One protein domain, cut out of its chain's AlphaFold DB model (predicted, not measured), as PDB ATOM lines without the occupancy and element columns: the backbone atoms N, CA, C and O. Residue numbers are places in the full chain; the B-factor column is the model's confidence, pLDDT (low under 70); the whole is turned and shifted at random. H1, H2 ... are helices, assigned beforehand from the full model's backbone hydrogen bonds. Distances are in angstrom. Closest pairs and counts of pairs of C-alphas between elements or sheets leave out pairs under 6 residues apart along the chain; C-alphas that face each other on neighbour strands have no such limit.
ATOM      1  N   GLN A   2      42.312  10.122 -11.224       42.72
ATOM      2  CA  GLN A   2      43.720  10.500 -10.929       42.72
ATOM      3  C   GLN A   2      43.979  11.508  -9.774       42.72
ATOM      4  O   GLN A   2      44.937  11.308  -9.037       42.72
ATOM      5  N   PRO A   3      43.159  12.556  -9.531       55.62
ATOM      6  CA  PRO A   3      43.413  13.489  -8.423       55.62
ATOM      7  C   PRO A   3      43.215  12.880  -7.026       55.62
ATOM      8  O   PRO A   3      43.744  13.409  -6.053       55.62
ATOM      9  N   ILE A   4      42.416  11.813  -6.912       54.34
ATOM     10  CA  ILE A   4      42.110  11.150  -5.636       54.34
ATOM     11  C   ILE A   4      43.232  10.174  -5.279       54.34
ATOM     12  O   ILE A   4      43.718  10.227  -4.157       54.34
ATOM     13  N   GLU A   5      43.695   9.372  -6.242       51.84
ATOM     14  CA  GLU A   5      44.852   8.475  -6.084       51.84
ATOM     15  C   GLU A   5      46.110   9.251  -5.674       51.84
ATOM     16  O   GLU A   5      46.728   8.913  -4.669       51.84
ATOM     17  N   GLU A   6      46.432  10.358  -6.359       55.66
ATOM     18  CA  GLU A   6      47.575  11.210  -5.992       55.66
ATOM     19  C   GLU A   6      47.416  11.859  -4.608       55.66
ATOM     20  O   GLU A   6      48.407  12.096  -3.919       55.66
ATOM     21  N   THR A   7      46.183  12.167  -4.187       53.66
ATOM     22  CA  THR A   7      45.918  12.748  -2.862       53.66
ATOM     23  C   THR A   7      46.059  11.696  -1.769       53.66
ATOM     24  O   THR A   7      46.691  11.980  -0.762       53.66
ATOM     25  N   ILE A   8      45.529  10.487  -1.962       56.19
ATOM     26  CA  ILE A   8      45.650   9.390  -0.994       56.19
ATOM     27  C   ILE A   8      47.116   8.946  -0.877       56.19
ATOM     28  O   ILE A   8      47.641   8.919   0.231       56.19
ATOM     29  N   GLN A   9      47.826   8.758  -1.996       55.53
ATOM     30  CA  GLN A   9      49.259   8.430  -1.988       55.53
ATOM     31  C   GLN A   9      50.121   9.526  -1.335       55.53
ATOM     32  O   GLN A   9      51.016   9.220  -0.554       55.53
ATOM     33  N   ARG A  10      49.860  10.820  -1.592       55.09
ATOM     34  CA  ARG A  10      50.614  11.915  -0.940       55.09
ATOM     35  C   ARG A  10      50.328  12.048   0.553       55.09
ATOM     36  O   ARG A  10      51.224  12.430   1.298       55.09
ATOM     37  N   VAL A  11      49.092  11.790   0.970       54.56
ATOM     38  CA  VAL A  11      48.648  11.919   2.366       54.56
ATOM     39  C   VAL A  11      49.170  10.774   3.229       54.56
ATOM     40  O   VAL A  11      49.485  11.023   4.389       54.56
ATOM     41  N   ILE A  12      49.289   9.567   2.666       53.53
ATOM     42  CA  ILE A  12      49.821   8.383   3.357       53.53
ATOM     43  C   ILE A  12      51.353   8.454   3.470       53.53
ATOM     44  O   ILE A  12      51.876   8.242   4.555       53.53
ATOM     45  N   ILE A  13      52.060   8.852   2.405       53.56
ATOM     46  CA  ILE A  13      53.528   8.723   2.344       53.56
ATOM     47  C   ILE A  13      54.253   9.982   2.869       53.56
ATOM     48  O   ILE A  13      55.104   9.902   3.742       53.56
ATOM     49  N   GLN A  14      53.911  11.193   2.404       54.72
ATOM     50  CA  GLN A  14      54.765  12.376   2.653       54.72
ATOM     51  C   GLN A  14      54.526  13.083   3.993       54.72
ATOM     52  O   GLN A  14      55.442  13.694   4.541       54.72
ATOM     53  N   ASP A  15      53.292  13.064   4.496       54.16
ATOM     54  CA  ASP A  15      52.934  13.789   5.720       54.16
ATOM     55  C   ASP A  15      53.225  12.960   6.993       54.16
ATOM     56  O   ASP A  15      53.440  13.550   8.052       54.16
ATOM     57  N   PHE A  16      53.252  11.621   6.909       55.78
ATOM     58  CA  PHE A  16      53.607  10.738   8.033       55.78
ATOM     59  C   PHE A  16      55.122  10.545   8.171       55.78
ATOM     60  O   PHE A  16      55.618  10.540   9.297       55.78
ATOM     61  N   ASP A  17      55.870  10.594   7.062       55.06
ATOM     62  CA  ASP A  17      57.332  10.755   7.067       55.06
ATOM     63  C   ASP A  17      57.796  11.973   7.901       55.06
ATOM     64  O   ASP A  17      58.902  11.991   8.444       55.06
ATOM     65  N   LEU A  18      56.962  13.015   8.051       53.16
ATOM     66  CA  LEU A  18      57.275  14.208   8.856       53.16
ATOM     67  C   LEU A  18      57.198  13.980  10.374       53.16
ATOM     68  O   LEU A  18      57.812  14.749  11.127       53.16
ATOM     69  N   LEU A  19      56.493  12.943  10.844       54.03
ATOM     70  CA  LEU A  19      56.449  12.585  12.272       54.03
ATOM     71  C   LEU A  19      57.802  12.061  12.784       54.03
ATOM     72  O   LEU A  19      58.045  12.021  13.985       54.03
ATOM     73  N   ASN A  20      58.713  11.764  11.863       49.22
ATOM     74  CA  ASN A  20      59.925  10.994  12.071       49.22
ATOM     75  C   ASN A  20      61.177  11.805  12.465       49.22
ATOM     76  O   ASN A  20      62.289  11.300  12.525       49.22
ATOM     77  N   ASN A  21      61.057  13.109  12.718       50.78
ATOM     78  CA  ASN A  21      62.236  13.919  13.062       50.78
ATOM     79  C   ASN A  21      62.580  13.943  14.565       50.78
ATOM     80  O   ASN A  21      63.238  14.889  15.002       50.78
ATOM     81  N   TYR A  22      62.165  12.929  15.341       49.56
ATOM     82  CA  TYR A  22      62.601  12.677  16.731       49.56
ATOM     83  C   TYR A  22      62.585  13.903  17.652       49.56
ATOM     84  O   TYR A  22      63.417  14.086  18.541       49.56
ATOM     85  N   LYS A  23      61.643  14.810  17.423       54.84
ATOM     86  CA  LYS A  23      61.428  15.948  18.306       54.84
ATOM     87  C   LYS A  23      60.023  15.802  18.811       54.84
ATOM     88  O   LYS A  23      59.089  15.964  18.037       54.84
ATOM     89  N   THR A  24      59.859  15.580  20.109       54.56
ATOM     90  CA  THR A  24      58.548  15.646  20.763       54.56
ATOM     91  C   THR A  24      57.791  16.933  20.450       54.56
ATOM     92  O   THR A  24      56.565  16.940  20.464       54.56
ATOM     93  N   CYS A  25      58.491  18.006  20.066       55.31
ATOM     94  CA  CYS A  25      57.891  19.204  19.480       55.31
ATOM     95  C   CYS A  25      56.984  18.904  18.271       55.31
ATOM     96  O   CYS A  25      55.921  19.504  18.174       55.31
ATOM     97  N   ASN A  26      57.352  17.965  17.396       70.56
ATOM     98  CA  ASN A  26      56.565  17.570  16.228       70.56
ATOM     99  C   ASN A  26      55.309  16.786  16.626       70.56
ATOM    100  O   ASN A  26      54.257  17.030  16.049       70.56
ATOM    101  N   LEU A  27      55.382  15.904  17.633       72.19
ATOM    102  CA  LEU A  27      54.202  15.209  18.171       72.19
ATOM    103  C   LEU A  27      53.232  16.197  18.828       72.19
ATOM    104  O   LEU A  27      52.034  16.176  18.557       72.19
ATOM    105  N   ILE A  28      53.757  17.125  19.634       75.88
ATOM    106  CA  ILE A  28      52.965  18.196  20.246       75.88
ATOM    107  C   ILE A  28      52.318  19.074  19.165       75.88
ATOM    108  O   ILE A  28      51.142  19.415  19.270       75.88
ATOM    109  N   GLU A  29      53.057  19.460  18.124       76.62
ATOM    110  CA  GLU A  29      52.518  20.240  17.006       76.62
ATOM    111  C   GLU A  29      51.479  19.454  16.199       76.62
ATOM    112  O   GLU A  29      50.425  20.004  15.883       76.62
ATOM    113  N   ALA A  30      51.722  18.175  15.912       75.44
ATOM    114  CA  ALA A  30      50.776  17.298  15.227       75.44
ATOM    115  C   ALA A  30      49.467  17.165  16.017       75.44
ATOM    116  O   ALA A  30      48.383  17.323  15.449       75.44
ATOM    117  N   HIS A  31      49.565  16.977  17.334       79.69
ATOM    118  CA  HIS A  31      48.413  16.920  18.226       79.69
ATOM    119  C   HIS A  31      47.676  18.269  18.288       79.69
ATOM    120  O   HIS A  31      46.451  18.311  18.169       79.69
ATOM    121  N   LYS A  32      48.386  19.401  18.413       79.12
ATOM    122  CA  LYS A  32      47.776  20.750  18.397       79.12
ATOM    123  C   LYS A  32      47.065  21.062  17.084       79.12
ATOM    124  O   LYS A  32      46.015  21.698  17.089       79.12
ATOM    125  N   ASN A  33      47.637  20.622  15.967       77.38
ATOM    126  CA  ASN A  33      47.101  20.858  14.629       77.38
ATOM    127  C   ASN A  33      46.037  19.830  14.219       77.38
ATOM    128  O   ASN A  33      45.518  19.914  13.105       77.38
ATOM    129  N   ASN A  34      45.698  18.886  15.104       77.50
ATOM    130  CA  ASN A  34      44.724  17.830  14.861       77.50
ATOM    131  C   ASN A  34      45.031  17.049  13.564       77.50
ATOM    132  O   ASN A  34      44.164  16.849  12.704       77.50
ATOM    133  N   LEU A  35      46.308  16.675  13.407       77.31
ATOM    134  CA  LEU A  35      46.855  16.065  12.195       77.31
ATOM    135  C   LEU A  35      46.058  14.820  11.791       77.31
ATOM    136  O   LEU A  35      45.566  14.758  10.668       77.31
ATOM    137  N   LEU A  36      45.816  13.897  12.728       76.44
ATOM    138  CA  LEU A  36      45.033  12.686  12.468       76.44
ATOM    139  C   LEU A  36      43.643  12.989  11.912       76.44
ATOM    140  O   LEU A  36      43.240  12.390  10.920       76.44
ATOM    141  N   GLN A  37      42.906  13.940  12.496       79.44
ATOM    142  CA  GLN A  37      41.576  14.283  11.994       79.44
ATOM    143  C   GLN A  37      41.644  14.919  10.600       79.44
ATOM    144  O   GLN A  37      40.763  14.689   9.767       79.44
ATOM    145  N   SER A  38      42.682  15.713  10.327       79.00
ATOM    146  CA  SER A  38      42.946  16.266   8.996       79.00
ATOM    147  C   SER A  38      43.167  15.147   7.975       79.00
ATOM    148  O   SER A  38      42.487  15.112   6.949       79.00
ATOM    149  N   HIS A  39      44.041  14.188   8.283       76.94
ATOM    150  CA  HIS A  39      44.353  13.034   7.437       76.94
ATOM    151  C   HIS A  39      43.171  12.094   7.249       76.94
ATOM    152  O   HIS A  39      42.821  11.791   6.109       76.94
ATOM    153  N   LYS A  40      42.475  11.740   8.331       79.00
ATOM    154  CA  LYS A  40      41.227  10.973   8.289       79.00
ATOM    155  C   LYS A  40      40.226  11.623   7.342       79.00
ATOM    156  O   LYS A  40      39.709  10.973   6.445       79.00
ATOM    157  N   ASN A  41      40.023  12.937   7.442       78.62
ATOM    158  CA  ASN A  41      39.133  13.657   6.531       78.62
ATOM    159  C   ASN A  41      39.614  13.642   5.071       78.62
ATOM    160  O   ASN A  41      38.775  13.619   4.167       78.62
ATOM    161  N   LYS A  42      40.928  13.696   4.816       74.44
ATOM    162  CA  LYS A  42      41.489  13.617   3.458       74.44
ATOM    163  C   LYS A  42      41.293  12.226   2.837       74.44
ATOM    164  O   LYS A  42      41.079  12.164   1.632       74.44
ATOM    165  N   ILE A  43      41.320  11.157   3.640       74.25
ATOM    166  CA  ILE A  43      41.128   9.767   3.189       74.25
ATOM    167  C   ILE A  43      39.638   9.401   3.100       74.25
ATOM    168  O   ILE A  43      39.195   8.871   2.087       74.25
ATOM    169  N   SER A  44      38.829   9.718   4.116       74.12
ATOM    170  CA  SER A  44      37.416   9.317   4.165       74.12
ATOM    171  C   SER A  44      36.537  10.057   3.151       74.12
ATOM    172  O   SER A  44      35.670   9.438   2.541       74.12
ATOM    173  N   LYS A  45      36.765  11.361   2.912       72.69
ATOM    174  CA  LYS A  45      35.917  12.160   2.001       72.69
ATOM    175  C   LYS A  45      35.882  11.626   0.561       72.69
ATOM    176  O   LYS A  45      34.796  11.590  -0.013       72.69
ATOM    177  N   PRO A  46      37.014  11.242  -0.058       68.62
ATOM    178  CA  PRO A  46      36.987  10.602  -1.369       68.62
ATOM    179  C   PRO A  46      36.259   9.254  -1.391       68.62
ATOM    180  O   PRO A  46      35.639   8.929  -2.401       68.62
ATOM    181  N   LEU A  47      36.312   8.492  -0.293       73.19
ATOM    182  CA  LEU A  47      35.694   7.167  -0.194       73.19
ATOM    183  C   LEU A  47      34.165   7.236  -0.088       73.19
ATOM    184  O   LEU A  47      33.488   6.369  -0.626       73.19
ATOM    185  N   ASP A  48      33.607   8.275   0.541       71.44
ATOM    186  CA  ASP A  48      32.150   8.424   0.713       71.44
ATOM    187  C   ASP A  48      31.389   8.616  -0.616       71.44
ATOM    188  O   ASP A  48      30.184   8.380  -0.689       71.44
ATOM    189  N   GLY A  49      32.080   9.054  -1.673       65.69
ATOM    190  CA  GLY A  49      31.534   9.168  -3.031       65.69
ATOM    191  C   GLY A  49      31.937   8.023  -3.964       65.69
ATOM    192  O   GLY A  49      31.551   8.036  -5.134       65.69
ATOM    193  N   PHE A  50      32.738   7.073  -3.477       71.31
ATOM    194  CA  PHE A  50      33.211   5.937  -4.251       71.31
ATOM    195  C   PHE A  50      32.209   4.789  -4.130       71.31
ATOM    196  O   PHE A  50      31.769   4.435  -3.043       71.31
ATOM    197  N   SER A  51      31.823   4.223  -5.267       65.88
ATOM    198  CA  SER A  51      30.947   3.060  -5.346       65.88
ATOM    199  C   SER A  51      31.684   2.009  -6.155       65.88
ATOM    200  O   SER A  51      31.998   2.220  -7.327       65.88
ATOM    201  N   TYR A  52      31.969   0.886  -5.507       67.38
ATOM    202  CA  TYR A  52      32.459  -0.312  -6.165       67.38
ATOM    203  C   TYR A  52      31.277  -1.261  -6.353       67.38
ATOM    204  O   TYR A  52      30.570  -1.577  -5.397       67.38
ATOM    205  N   CYS A  53      31.031  -1.678  -7.595       59.72
ATOM    206  CA  CYS A  53      30.088  -2.754  -7.881       59.72
ATOM    207  C   CYS A  53      30.818  -4.073  -7.622       59.72
ATOM    208  O   CYS A  53      31.421  -4.620  -8.542       59.72
ATOM    209  N   ALA A  54      30.820  -4.526  -6.370       58.81
ATOM    210  CA  ALA A  54      31.206  -5.896  -6.067       58.81
ATOM    211  C   ALA A  54      30.094  -6.838  -6.545       58.81
ATOM    212  O   ALA A  54      28.911  -6.521  -6.389       58.81
ATOM    213  N   ASP A  55      30.464  -7.978  -7.124       61.25
ATOM    214  CA  ASP A  55      29.526  -9.090  -7.263       61.25
ATOM    215  C   ASP A  55      29.120  -9.550  -5.849       61.25
ATOM    216  O   ASP A  55      29.964  -9.613  -4.960       61.25
ATOM    217  N   GLU A  56      27.838  -9.859  -5.619       56.12
ATOM    218  CA  GLU A  56      27.316 -10.249  -4.289       56.12
ATOM    219  C   GLU A  56      27.993 -11.514  -3.710       56.12
ATOM    220  O   GLU A  56      27.906 -11.756  -2.509       56.12
ATOM    221  N   ASP A  57      28.690 -12.284  -4.553       59.91
ATOM    222  CA  ASP A  57      29.444 -13.496  -4.205       59.91
ATOM    223  C   ASP A  57      30.978 -13.271  -4.148       59.91
ATOM    224  O   ASP A  57      31.743 -14.236  -4.084       59.91
ATOM    225  N   ALA A  58      31.457 -12.024  -4.247       64.75
ATOM    226  CA  ALA A  58      32.887 -11.716  -4.278       64.75
ATOM    227  C   ALA A  58      33.539 -11.862  -2.892       64.75
ATOM    228  O   ALA A  58      33.039 -11.356  -1.887       64.75
ATOM    229  N   ASP A  59      34.700 -12.517  -2.852       76.25
ATOM    230  CA  ASP A  59      35.555 -12.559  -1.668       76.25
ATOM    231  C   ASP A  59      36.214 -11.182  -1.478       76.25
ATOM    232  O   ASP A  59      37.221 -10.853  -2.113       76.25
ATOM    233  N   HIS A  60      35.604 -10.352  -0.630       77.00
ATOM    234  CA  HIS A  60      36.047  -8.984  -0.360       77.00
ATOM    235  C   HIS A  60      37.492  -8.900   0.155       77.00
ATOM    236  O   HIS A  60      38.163  -7.899  -0.108       77.00
ATOM    237  N   LEU A  61      37.988  -9.942   0.833       83.62
ATOM    238  CA  LEU A  61      39.366 -10.013   1.312       83.62
ATOM    239  C   LEU A  61      40.338 -10.266   0.151       83.62
ATOM    240  O   LEU A  61      41.358  -9.587   0.030       83.62
ATOM    241  N   ALA A  62      40.003 -11.194  -0.748       85.25
ATOM    242  CA  ALA A  62      40.800 -11.439  -1.951       85.25
ATOM    243  C   ALA A  62      40.838 -10.204  -2.870       85.25
ATOM    244  O   ALA A  62      41.896  -9.836  -3.379       85.25
ATOM    245  N   ASP A  63      39.702  -9.525  -3.043       85.44
ATOM    246  CA  ASP A  63      39.612  -8.281  -3.815       85.44
ATOM    247  C   ASP A  63      40.454  -7.148  -3.208       85.44
ATOM    248  O   ASP A  63      41.002  -6.329  -3.951       85.44
ATOM    249  N   TYR A  64      40.572  -7.104  -1.878       87.19
ATOM    250  CA  TYR A  64      41.415  -6.145  -1.169       87.19
ATOM    251  C   TYR A  64      42.899  -6.385  -1.459       87.19
ATOM    252  O   TYR A  64      43.591  -5.457  -1.884       87.19
ATOM    253  N   TYR A  65      43.379  -7.624  -1.309       85.25
ATOM    254  CA  TYR A  65      44.775  -7.955  -1.607       85.25
ATOM    255  C   TYR A  65      45.112  -7.759  -3.088       85.25
ATOM    256  O   TYR A  65      46.154  -7.188  -3.400       85.25
ATOM    257  N   ASN A  66      44.202  -8.118  -4.001       87.06
ATOM    258  CA  ASN A  66      44.371  -7.833  -5.429       87.06
ATOM    259  C   ASN A  66      44.503  -6.321  -5.688       87.06
ATOM    260  O   ASN A  66      45.371  -5.901  -6.446       87.06
ATOM    261  N   ALA A  67      43.682  -5.488  -5.037       83.94
ATOM    262  CA  ALA A  67      43.769  -4.033  -5.177       83.94
ATOM    263  C   ALA A  67      45.100  -3.466  -4.646       83.94
ATOM    264  O   ALA A  67      45.652  -2.551  -5.259       83.94
ATOM    265  N   LEU A  68      45.636  -4.017  -3.549       82.56
ATOM    266  CA  LEU A  68      46.968  -3.665  -3.046       82.56
ATOM    267  C   LEU A  68      48.075  -4.050  -4.039       82.56
ATOM    268  O   LEU A  68      48.926  -3.217  -4.348       82.56
ATOM    269  N   GLU A  69      48.048  -5.272  -4.581       84.38
ATOM    270  CA  GLU A  69      49.030  -5.745  -5.572       84.38
ATOM    271  C   GLU A  69      48.989  -4.936  -6.878       84.38
ATOM    272  O   GLU A  69      50.026  -4.662  -7.489       84.38
ATOM    273  N   GLU A  70      47.794  -4.522  -7.301       83.12
ATOM    274  CA  GLU A  70      47.577  -3.678  -8.479       83.12
ATOM    275  C   GLU A  70      47.949  -2.202  -8.240       83.12
ATOM    276  O   GLU A  70      48.035  -1.425  -9.196       83.12
ATOM    277  N   GLY A  71      48.189  -1.801  -6.985       74.81
ATOM    278  CA  GLY A  71      48.449  -0.414  -6.598       74.81
ATOM    279  C   GLY A  71      47.211   0.492  -6.653       74.81
ATOM    280  O   GLY A  71      47.350   1.719  -6.665       74.81
ATOM    281  N   ASP A  72      46.003  -0.079  -6.683       76.50
ATOM    282  CA  ASP A  72      44.732   0.650  -6.597       76.50
ATOM    283  C   ASP A  72      44.379   0.919  -5.125       76.50
ATOM    284  O   ASP A  72      43.492   0.311  -4.519       76.50
ATOM    285  N   PHE A  73      45.101   1.872  -4.534       74.56
ATOM    286  CA  PHE A  73      44.949   2.244  -3.124       74.56
ATOM    287  C   PHE A  73      43.549   2.771  -2.784       74.56
ATOM    288  O   PHE A  73      43.105   2.631  -1.645       74.56
ATOM    289  N   VAL A  74      42.833   3.369  -3.745       75.06
ATOM    290  CA  VAL A  74      41.464   3.862  -3.522       75.06
ATOM    291  C   VAL A  74      40.522   2.680  -3.326       75.06
ATOM    292  O   VAL A  74      39.756   2.664  -2.360       75.06
ATOM    293  N   LYS A  75      40.601   1.683  -4.217       78.81
ATOM    294  CA  LYS A  75      39.824   0.448  -4.112       78.81
ATOM    295  C   LYS A  75      40.203  -0.336  -2.857       78.81
ATOM    296  O   LYS A  75      39.300  -0.750  -2.136       78.81
ATOM    297  N   ALA A  76      41.493  -0.463  -2.543       82.50
ATOM    298  CA  ALA A  76      41.954  -1.134  -1.325       82.50
ATOM    299  C   ALA A  76      41.407  -0.457  -0.053       82.50
ATOM    300  O   ALA A  76      40.812  -1.123   0.790       82.50
ATOM    301  N   CYS A  77      41.497   0.875   0.055       81.25
ATOM    302  CA  CYS A  77      40.940   1.617   1.194       81.25
ATOM    303  C   CYS A  77      39.413   1.486   1.294       81.25
ATOM    304  O   CYS A  77      38.865   1.408   2.394       81.25
ATOM    305  N   TYR A  78      38.709   1.485   0.155       82.31
ATOM    306  CA  TYR A  78      37.263   1.276   0.130       82.31
ATOM    307  C   TYR A  78      36.898  -0.117   0.645       82.31
ATOM    308  O   TYR A  78      36.029  -0.227   1.504       82.31
ATOM    309  N   LEU A  79      37.573  -1.158   0.151       86.19
ATOM    310  CA  LEU A  79      37.330  -2.544   0.551       86.19
ATOM    311  C   LEU A  79      37.667  -2.769   2.029       86.19
ATOM    312  O   LEU A  79      36.840  -3.327   2.738       86.19
ATOM    313  N   ALA A  80      38.792  -2.238   2.519       87.12
ATOM    314  CA  ALA A  80      39.155  -2.305   3.936       87.12
ATOM    315  C   ALA A  80      38.107  -1.643   4.844       87.12
ATOM    316  O   ALA A  80      37.737  -2.208   5.866       87.12
ATOM    317  N   LYS A  81      37.568  -0.477   4.457       83.94
ATOM    318  CA  LYS A  81      36.503   0.214   5.214       83.94
ATOM    319  C   LYS A  81      35.197  -0.593   5.287       83.94
ATOM    320  O   LYS A  81      34.406  -0.367   6.197       83.94
ATOM    321  N   GLN A  82      34.936  -1.456   4.305       83.69
ATOM    322  CA  GLN A  82      33.754  -2.328   4.265       83.69
ATOM    323  C   GLN A  82      34.017  -3.709   4.878       83.69
ATOM    324  O   GLN A  82      33.087  -4.501   4.979       83.69
ATOM    325  N   TYR A  83      35.264  -4.019   5.235       85.81
ATOM    326  CA  TYR A  83      35.629  -5.311   5.788       85.81
ATOM    327  C   TYR A  83      35.277  -5.344   7.277       85.81
ATOM    328  O   TYR A  83      35.768  -4.523   8.051       85.81
ATOM    329  N   ASP A  84      34.419  -6.289   7.665       84.06
ATOM    330  CA  ASP A  84      33.914  -6.407   9.040       84.06
ATOM    331  C   ASP A  84      35.029  -6.710  10.062       84.06
ATOM    332  O   ASP A  84      34.868  -6.418  11.244       84.06
ATOM    333  N   GLU A  85      36.164  -7.253   9.608       88.50
ATOM    334  CA  GLU A  85      37.329  -7.620  10.424       88.50
ATOM    335  C   GLU A  85      38.555  -6.754  10.068       88.50
ATOM    336  O   GLU A  85      39.661  -7.251   9.856       88.50
ATOM    337  N   ILE A  86      38.374  -5.433   9.943       92.00
ATOM    338  CA  ILE A  86      39.468  -4.493   9.621       92.00
ATOM    339  C   ILE A  86      40.654  -4.598  10.602       92.00
ATOM    340  O   ILE A  86      41.793  -4.304  10.234       92.00
ATOM    341  N   GLU A  87      40.420  -5.050  11.834       94.25
ATOM    342  CA  GLU A  87      41.459  -5.333  12.823       94.25
ATOM    343  C   GLU A  87      42.402  -6.473  12.404       94.25
ATOM    344  O   GLU A  87      43.602  -6.368  12.634       94.25
ATOM    345  N   GLU A  88      41.927  -7.499  11.695       91.44
ATOM    346  CA  GLU A  88      42.795  -8.563  11.159       91.44
ATOM    347  C   GLU A  88      43.731  -8.021  10.067       91.44
ATOM    348  O   GLU A  88      44.908  -8.386   9.985       91.44
ATOM    349  N   LEU A  89      43.242  -7.070   9.261       92.88
ATOM    350  CA  LEU A  89      44.080  -6.361   8.291       92.88
ATOM    351  C   LEU A  89      45.147  -5.519   8.999       92.88
ATOM    352  O   LEU A  89      46.288  -5.457   8.536       92.88
ATOM    353  N   LEU A  90      44.788  -4.872  10.114       94.88
ATOM    354  CA  LEU A  90      45.709  -4.061  10.911       94.88
ATOM    355  C   LEU A  90      46.786  -4.929  11.569       94.88
ATOM    356  O   LEU A  90      47.962  -4.575  11.499       94.88
ATOM    357  N   LEU A  91      46.402  -6.060  12.170       93.38
ATOM    358  CA  LEU A  91      47.336  -7.035  12.730       93.38
ATOM    359  C   LEU A  91      48.331  -7.494  11.663       93.38
ATOM    360  O   LEU A  91      49.539  -7.373  11.861       93.38
ATOM    361  N   SER A  92      47.827  -7.917  10.501       91.56
ATOM    362  CA  SER A  92      48.661  -8.362   9.385       91.56
ATOM    363  C   SER A  92      49.621  -7.270   8.900       91.56
ATOM    364  O   SER A  92      50.787  -7.555   8.631       91.56
ATOM    365  N   ALA A  93      49.174  -6.014   8.812       90.81
ATOM    366  CA  ALA A  93      50.039  -4.899   8.433       90.81
ATOM    367  C   ALA A  93      51.177  -4.684   9.447       90.81
ATOM    368  O   ALA A  93      52.331  -4.517   9.052       90.81
ATOM    369  N   ILE A  94      50.877  -4.752  10.749       91.19
ATOM    370  CA  ILE A  94      51.877  -4.602  11.815       91.19
ATOM    371  C   ILE A  94      52.870  -5.775  11.817       91.19
ATOM    372  O   ILE A  94      54.077  -5.549  11.859       91.19
ATOM    373  N   GLU A  95      52.404  -7.020  11.716       88.75
ATOM    374  CA  GLU A  95      53.281  -8.204  11.690       88.75
ATOM    375  C   GLU A  95      54.195  -8.239  10.457       88.75
ATOM    376  O   GLU A  95      55.336  -8.696  10.531       88.75
ATOM    377  N   ASN A  96      53.729  -7.703   9.326       88.88
ATOM    378  CA  ASN A  96      54.530  -7.562   8.109       88.88
ATOM    379  C   ASN A  96      55.404  -6.294   8.090       88.88
ATOM    380  O   ASN A  96      56.085  -6.049   7.094       88.88
ATOM    381  N   SER A  97      55.423  -5.511   9.176       87.69
ATOM    382  CA  SER A  97      56.165  -4.244   9.280       87.69
ATOM    383  C   SER A  97      55.791  -3.210   8.202       87.69
ATOM    384  O   SER A  97      56.623  -2.401   7.794       87.69
ATOM    385  N   ASP A  98      54.541  -3.230   7.733       85.69
ATOM    386  CA  ASP A  98      54.004  -2.260   6.775       85.69
ATOM    387  C   ASP A  98      53.378  -1.076   7.529       85.69
ATOM    388  O   ASP A  98      52.173  -1.018   7.798       85.69
ATOM    389  N   GLU A  99      54.235  -0.136   7.936       83.94
ATOM    390  CA  GLU A  99      53.846   1.010   8.765       83.94
ATOM    391  C   GLU A  99      52.848   1.939   8.058       83.94
ATOM    392  O   GLU A  99      51.916   2.445   8.688       83.94
ATOM    393  N   GLU A 100      53.005   2.137   6.746       78.31
ATOM    394  CA  GLU A 100      52.112   2.970   5.937       78.31
ATOM    395  C   GLU A 100      50.702   2.371   5.882       78.31
ATOM    396  O   GLU A 100      49.701   3.077   6.074       78.31
ATOM    397  N   LEU A 101      50.614   1.056   5.660       83.81
ATOM    398  CA  LEU A 101      49.343   0.350   5.642       83.81
ATOM    399  C   LEU A 101      48.690   0.331   7.026       83.81
ATOM    400  O   LEU A 101      47.500   0.631   7.138       83.81
ATOM    401  N   ALA A 102      49.460   0.064   8.085       88.50
ATOM    402  CA  ALA A 102      48.959   0.064   9.456       88.50
ATOM    403  C   ALA A 102      48.349   1.426   9.836       88.50
ATOM    404  O   ALA A 102      47.208   1.497  10.300       88.50
ATOM    405  N   ILE A 103      49.057   2.528   9.562       84.69
ATOM    406  CA  ILE A 103      48.555   3.892   9.796       84.69
ATOM    407  C   ILE A 103      47.289   4.160   8.975       84.69
ATOM    408  O   ILE A 103      46.327   4.744   9.480       84.69
ATOM    409  N   THR A 104      47.256   3.717   7.720       82.38
ATOM    410  CA  THR A 104      46.085   3.887   6.853       82.38
ATOM    411  C   THR A 104      44.858   3.174   7.422       82.38
ATOM    412  O   THR A 104      43.786   3.778   7.501       82.38
ATOM    413  N   LEU A 105      45.005   1.931   7.882       88.69
ATOM    414  CA  LEU A 105      43.922   1.149   8.487       88.69
ATOM    415  C   LEU A 105      43.411   1.786   9.791       88.69
ATOM    416  O   LEU A 105      42.198   1.899   9.987       88.69
ATOM    417  N   LEU A 106      44.308   2.321  10.628       89.12
ATOM    418  CA  LEU A 106      43.941   3.104  11.819       89.12
ATOM    419  C   LEU A 106      43.113   4.349  11.454       89.12
ATOM    420  O   LEU A 106      42.099   4.649  12.087       89.12
ATOM    421  N   LEU A 107      43.496   5.072  10.396       85.25
ATOM    422  CA  LEU A 107      42.751   6.244   9.917       85.25
ATOM    423  C   LEU A 107      41.387   5.879   9.312       85.25
ATOM    424  O   LEU A 107      40.443   6.671   9.416       85.25
ATOM    425  N   LEU A 108      41.272   4.700   8.696       86.31
ATOM    426  CA  LEU A 108      40.021   4.172   8.142       86.31
ATOM    427  C   LEU A 108      39.033   3.709   9.216       86.31
ATOM    428  O   LEU A 108      37.840   3.626   8.926       86.31
ATOM    429  N   GLY A 109      39.494   3.534  10.454       88.31
ATOM    430  CA  GLY A 109      38.639   3.280  11.609       88.31
ATOM    431  C   GLY A 109      38.869   1.943  12.296       88.31
ATOM    432  O   GLY A 109      38.022   1.582  13.109       88.31
ATOM    433  N   ALA A 110      39.975   1.245  12.013       92.38
ATOM    434  CA  ALA A 110      40.375   0.099  12.821       92.38
ATOM    435  C   ALA A 110      40.462   0.502  14.300       92.38
ATOM    436  O   ALA A 110      40.951   1.588  14.637       92.38
ATOM    437  N   ASN A 111      39.954  -0.354  15.185       93.94
ATOM    438  CA  ASN A 111      39.913  -0.055  16.606       93.94
ATOM    439  C   ASN A 111      41.333   0.028  17.196       93.94
ATOM    440  O   ASN A 111      42.024  -0.975  17.367       93.94
ATOM    441  N   ILE A 112      41.734   1.243  17.579       94.06
ATOM    442  CA  ILE A 112      43.053   1.563  18.147       94.06
ATOM    443  C   ILE A 112      43.359   0.827  19.464       94.06
ATOM    444  O   ILE A 112      44.522   0.693  19.834       94.06
ATOM    445  N   ASN A 113      42.320   0.349  20.155       95.06
ATOM    446  CA  ASN A 113      42.395  -0.366  21.430       95.06
ATOM    447  C   ASN A 113      41.921  -1.823  21.298       95.06
ATOM    448  O   ASN A 113      41.544  -2.430  22.301       95.06
ATOM    449  N   HIS A 114      41.865  -2.378  20.079       95.69
ATOM    450  CA  HIS A 114      41.474  -3.773  19.888       95.69
ATOM    451  C   HIS A 114      42.401  -4.708  20.672       95.69
ATOM    452  O   HIS A 114      43.613  -4.504  20.705       95.69
ATOM    453  N   GLN A 115      41.826  -5.727  21.304       93.75
ATOM    454  CA  GLN A 115      42.575  -6.729  22.046       93.75
ATOM    455  C   GLN A 115      42.764  -7.962  21.163       93.75
ATOM    456  O   GLN A 115      41.821  -8.723  20.958       93.75
ATOM    457  N   TYR A 116      43.981  -8.167  20.672       91.38
ATOM    458  CA  TYR A 116      44.366  -9.386  19.971       91.38
ATOM    459  C   TYR A 116      44.729 -10.460  20.990       91.38
ATOM    460  O   TYR A 116      45.513 -10.208  21.909       91.38
ATOM    461  N   VAL A 117      44.157 -11.651  20.821       88.50
ATOM    462  CA  VAL A 117      44.430 -12.823  21.658       88.50
ATOM    463  C   VAL A 117      45.065 -13.894  20.780       88.50
ATOM    464  O   VAL A 117      44.404 -14.464  19.914       88.50
ATOM    465  N   GLY A 118      46.362 -14.129  20.977       81.12
ATOM    466  CA  GLY A 118      47.131 -15.132  20.243       81.12
ATOM    467  C   GLY A 118      46.841 -16.569  20.688       81.12
ATOM    468  O   GLY A 118      46.132 -16.815  21.663       81.12
ATOM    469  N   GLU A 119      47.443 -17.541  19.996       75.31
ATOM    470  CA  GLU A 119      47.224 -18.980  20.240       75.31
ATOM    471  C   GLU A 119      47.597 -19.449  21.662       75.31
ATOM    472  O   GLU A 119      47.093 -20.478  22.117       75.31
ATOM    473  N   TYR A 120      48.463 -18.711  22.363       77.81
ATOM    474  CA  TYR A 120      48.937 -19.028  23.716       77.81
ATOM    475  C   TYR A 120      48.374 -18.095  24.796       77.81
ATOM    476  O   TYR A 120      49.018 -17.893  25.823       77.81
ATOM    477  N   ASP A 121      47.183 -17.531  24.565       77.12
ATOM    478  CA  ASP A 121      46.590 -16.472  25.395       77.12
ATOM    479  C   ASP A 121      47.484 -15.215  25.464       77.12
ATOM    480  O   ASP A 121      47.444 -14.445  26.426       77.12
ATOM    481  N   ASP A 122      48.296 -14.996  24.425       81.81
ATOM    482  CA  ASP A 122      49.125 -13.804  24.285       81.81
ATOM    483  C   ASP A 122      48.217 -12.603  24.021       81.81
ATOM    484  O   ASP A 122      47.587 -12.516  22.966       81.81
ATOM    485  N   ILE A 123      48.141 -11.676  24.974       87.44
ATOM    486  CA  ILE A 123      47.307 -10.485  24.857       87.44
ATOM    487  C   ILE A 123      48.164  -9.346  24.325       87.44
ATOM    488  O   ILE A 123      49.180  -8.977  24.915       87.44
ATOM    489  N   ASN A 124      47.726  -8.758  23.218       90.75
ATOM    490  CA  ASN A 124      48.363  -7.596  22.624       90.75
ATOM    491  C   ASN A 124      47.330  -6.582  22.128       90.75
ATOM    492  O   ASN A 124      46.176  -6.900  21.864       90.75
ATOM    493  N   TYR A 125      47.776  -5.343  21.979       94.19
ATOM    494  CA  TYR A 125      47.000  -4.211  21.482       94.19
ATOM    495  C   TYR A 125      47.776  -3.565  20.332       94.19
ATOM    496  O   TYR A 125      48.998  -3.711  20.304       94.19
ATOM    497  N   PRO A 126      47.151  -2.802  19.415       95.50
ATOM    498  CA  PRO A 126      47.872  -2.137  18.328       95.50
ATOM    499  C   PRO A 126      49.138  -1.396  18.782       95.50
ATOM    500  O   PRO A 126      50.189  -1.520  18.159       95.50
ATOM    501  N   ILE A 127      49.068  -0.687  19.917       94.12
ATOM    502  CA  ILE A 127      50.211   0.056  20.465       94.12
ATOM    503  C   ILE A 127      51.314  -0.856  21.009       94.12
ATOM    504  O   ILE A 127      52.491  -0.560  20.822       94.12
ATOM    505  N   THR A 128      50.962  -1.988  21.624       91.50
ATOM    506  CA  THR A 128      51.958  -2.941  22.127       91.50
ATOM    507  C   THR A 128      52.531  -3.785  20.994       91.50
ATOM    508  O   THR A 128      53.718  -4.074  21.018       91.50
ATOM    509  N   LEU A 129      51.753  -4.105  19.953       90.69
ATOM    510  CA  LEU A 129      52.239  -4.763  18.735       90.69
ATOM    511  C   LEU A 129      53.225  -3.882  17.969       90.69
ATOM    512  O   LEU A 129      54.241  -4.386  17.493       90.69
ATOM    513  N   ALA A 130      52.965  -2.573  17.887       90.19
ATOM    514  CA  ALA A 130      53.917  -1.622  17.322       90.19
ATOM    515  C   ALA A 130      55.244  -1.646  18.100       90.19
ATOM    516  O   ALA A 130      56.308  -1.689  17.491       90.19
ATOM    517  N   MET A 131      55.190  -1.716  19.437       87.81
ATOM    518  CA  MET A 131      56.388  -1.877  20.268       87.81
ATOM    519  C   MET A 131      57.098  -3.210  20.006       87.81
ATOM    520  O   MET A 131      58.298  -3.206  19.759       87.81
ATOM    521  N   VAL A 132      56.367  -4.332  20.012       83.62
ATOM    522  CA  VAL A 132      56.901  -5.689  19.780       83.62
ATOM    523  C   VAL A 132      57.634  -5.788  18.440       83.62
ATOM    524  O   VAL A 132      58.664  -6.454  18.358       83.62
ATOM    525  N   ASN A 133      57.122  -5.122  17.404       83.69
ATOM    526  CA  ASN A 133      57.687  -5.145  16.054       83.69
ATOM    527  C   ASN A 133      58.677  -3.997  15.783       83.69
ATOM    528  O   ASN A 133      59.237  -3.925  14.694       83.69
ATOM    529  N   GLY A 134      58.924  -3.106  16.752       83.12
ATOM    530  CA  GLY A 134      59.838  -1.971  16.583       83.12
ATOM    531  C   GLY A 134      59.339  -0.913  15.591       83.12
ATOM    532  O   GLY A 134      60.148  -0.195  15.010       83.12
ATOM    533  N   LEU A 135      58.022  -0.823  15.389       85.06
ATOM    534  CA  LEU A 135      57.374   0.101  14.456       85.06
ATOM    535  C   LEU A 135      57.118   1.448  15.127       85.06
ATOM    536  O   LEU A 135      56.007   1.770  15.567       85.06
ATOM    537  N   GLU A 136      58.178   2.237  15.241       83.12
ATOM    538  CA  GLU A 136      58.135   3.537  15.899       83.12
ATOM    539  C   GLU A 136      57.141   4.509  15.236       83.12
ATOM    540  O   GLU A 136      56.510   5.301  15.942       83.12
ATOM    541  N   TYR A 137      56.922   4.448  13.912       80.62
ATOM    542  CA  TYR A 137      55.954   5.348  13.261       80.62
ATOM    543  C   TYR A 137      54.528   5.011  13.646       80.62
ATOM    544  O   TYR A 137      53.727   5.911  13.909       80.62
ATOM    545  N   VAL A 138      54.220   3.720  13.719       86.88
ATOM    546  CA  VAL A 138      52.901   3.242  14.127       86.88
ATOM    547  C   VAL A 138      52.660   3.587  15.595       86.88
ATOM    548  O   VAL A 138      51.598   4.119  15.924       86.88
ATOM    549  N   PHE A 139      53.658   3.394  16.467       89.69
ATOM    550  CA  PHE A 139      53.583   3.795  17.876       89.69
ATOM    551  C   PHE A 139      53.296   5.297  18.020       89.69
ATOM    552  O   PHE A 139      52.335   5.695  18.680       89.69
ATOM    553  N   ASN A 140      54.068   6.139  17.331       86.06
ATOM    554  CA  ASN A 140      53.903   7.590  17.362       86.06
ATOM    555  C   ASN A 140      52.565   8.058  16.780       86.06
ATOM    556  O   ASN A 140      51.961   8.989  17.312       86.06
ATOM    557  N   ALA A 141      52.075   7.418  15.718       85.25
ATOM    558  CA  ALA A 141      50.761   7.712  15.157       85.25
ATOM    559  C   ALA A 141      49.630   7.348  16.132       85.25
ATOM    560  O   ALA A 141      48.690   8.129  16.283       85.25
ATOM    561  N   LEU A 142      49.737   6.212  16.829       90.25
ATOM    562  CA  LEU A 142      48.772   5.775  17.843       90.25
ATOM    563  C   LEU A 142      48.685   6.751  19.024       90.25
ATOM    564  O   LEU A 142      47.585   7.058  19.476       90.25
ATOM    565  N   LEU A 143      49.815   7.318  19.460       88.44
ATOM    566  CA  LEU A 143      49.855   8.343  20.513       88.44
ATOM    567  C   LEU A 143      49.106   9.639  20.163       88.44
ATOM    568  O   LEU A 143      48.795  10.430  21.053       88.44
ATOM    569  N   LEU A 144      48.835   9.898  18.882       84.06
ATOM    570  CA  LEU A 144      48.083  11.081  18.462       84.06
ATOM    571  C   LEU A 144      46.563  10.901  18.616       84.06
ATOM    572  O   LEU A 144      45.831  11.889  18.502       84.06
ATOM    573  N   PHE A 145      46.073   9.677  18.846       84.62
ATOM    574  CA  PHE A 145      44.652   9.426  19.070       84.62
ATOM    575  C   PHE A 145      44.275   9.786  20.516       84.62
ATOM    576  O   PHE A 145      44.916   9.305  21.443       84.62
ATOM    577  N   PRO A 146      43.218  10.588  20.740       82.31
ATOM    578  CA  PRO A 146      42.871  11.072  22.080       82.31
ATOM    579  C   PRO A 146      42.378   9.969  23.025       82.31
ATOM    580  O   PRO A 146      42.558  10.082  24.232       82.31
ATOM    581  N   ASP A 147      41.776   8.910  22.480       86.56
ATOM    582  CA  ASP A 147      41.165   7.822  23.252       86.56
ATOM    583  C   ASP A 147      42.075   6.580  23.339       86.56
ATOM    584  O   ASP A 147      41.605   5.477  23.631       86.56
ATOM    585  N   ILE A 148      43.370   6.721  23.028       90.56
ATOM    586  CA  ILE A 148      44.326   5.613  23.108       90.56
ATOM    587  C   ILE A 148      44.480   5.152  24.562       90.56
ATOM    588  O   ILE A 148      44.763   5.946  25.461       90.56
ATOM    589  N   ASN A 149      44.300   3.856  24.804       91.19
ATOM    590  CA  ASN A 149      44.529   3.276  26.117       91.19
ATOM    591  C   ASN A 149      46.022   2.978  26.289       91.19
ATOM    592  O   ASN A 149      46.558   2.052  25.680       91.19
TER     593      ASN A 149
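Overview. This is residues 2 to 149 of the 558 residues of an uncharacterized protein of Pseudoalteromonas tetraodonis (UniProt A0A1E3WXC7). Three helical hairpins, H5 with H6, H7 with H8 and H9 with H10, stand in a row, and the side-by-side pair H1 and H4 runs along one side of the row, crossing H6 and H8 of its first two hairpins. H2 and H3 continue the H1 side toward H10, residues 48 to 59 swing out between H4 and H5, and residues 118 to 122 stick out as the tip of a narrow loop. The printed part has 148 residues with ten named helices, H1 to H10 in order, and no named strand: all helix. It is compact, with a radius of gyration of the C-alphas of 15.4 A, and only just flat, spanning 46 by 44 by 24 A.

Arrangement. H1, residues 2 to 13, touches H4, residues 35 to 47, at a shallow tilt of 28 degrees, opposite ways; their closest C-alphas, Ile 8 and Ile 43, are 6.2 A apart. H2, residues 17 to 20, and H3, residues 24 to 32, only just touch, with 3 pairs of C-alphas within 8 A, closest at Leu 19 and Asn 26. H5, residues 60 to 69, and H6, residues 73 to 82, form a hairpin, closest at the C-alphas of Tyr 64 and Ala 76, 5.0 A. H1 touches H6 with residues 4 to 9 alone, about perpendicular at 76 degrees, closest at the C-alphas of Glu 5 and Val 74. H7, residues 86 to 95, and H8, residues 99 to 108, form a hairpin at 16 degrees, closest at Ala 93 and Ala 102. H8 is the hub, touching five helices; the C-alphas of its Leu 107 and Lys 40 of H4 are 5.2 A apart. H9, residues 126 to 132, and H10, residues 136 to 142, form a hairpin, closest at Ala 130 and Phe 139. H10 touches H8 at a shallow tilt of 6 degrees, the same way, closest at Glu 99 and Val 138. H5 and H7 are apart. Every O i to N i+4 pair is within hydrogen-bond range in H1, H3 and H5 to H10; H4 has 7 of 9, and H2 is too short for such a pair.

Along the chain. H1 begins at C-alpha 2 (43.720, 10.500, -10.929) and is 16.6 A long. H4 measures 18.9 A, and H5 to H8 14.4, 14.2, 14.5 and 14.2 A. H10 ends at C-alpha 142 (48.772, 5.775, 17.843).

Size, cuts and confidence. The C-alphas farthest apart, Cys 25 and Asp 57, are 49.4 A apart. The printed part has no cut; the links H4 to H5 and H8 to H9 are long. Confidence is under 70 at residues 2 to 25, 46, 49 and 51 to 58.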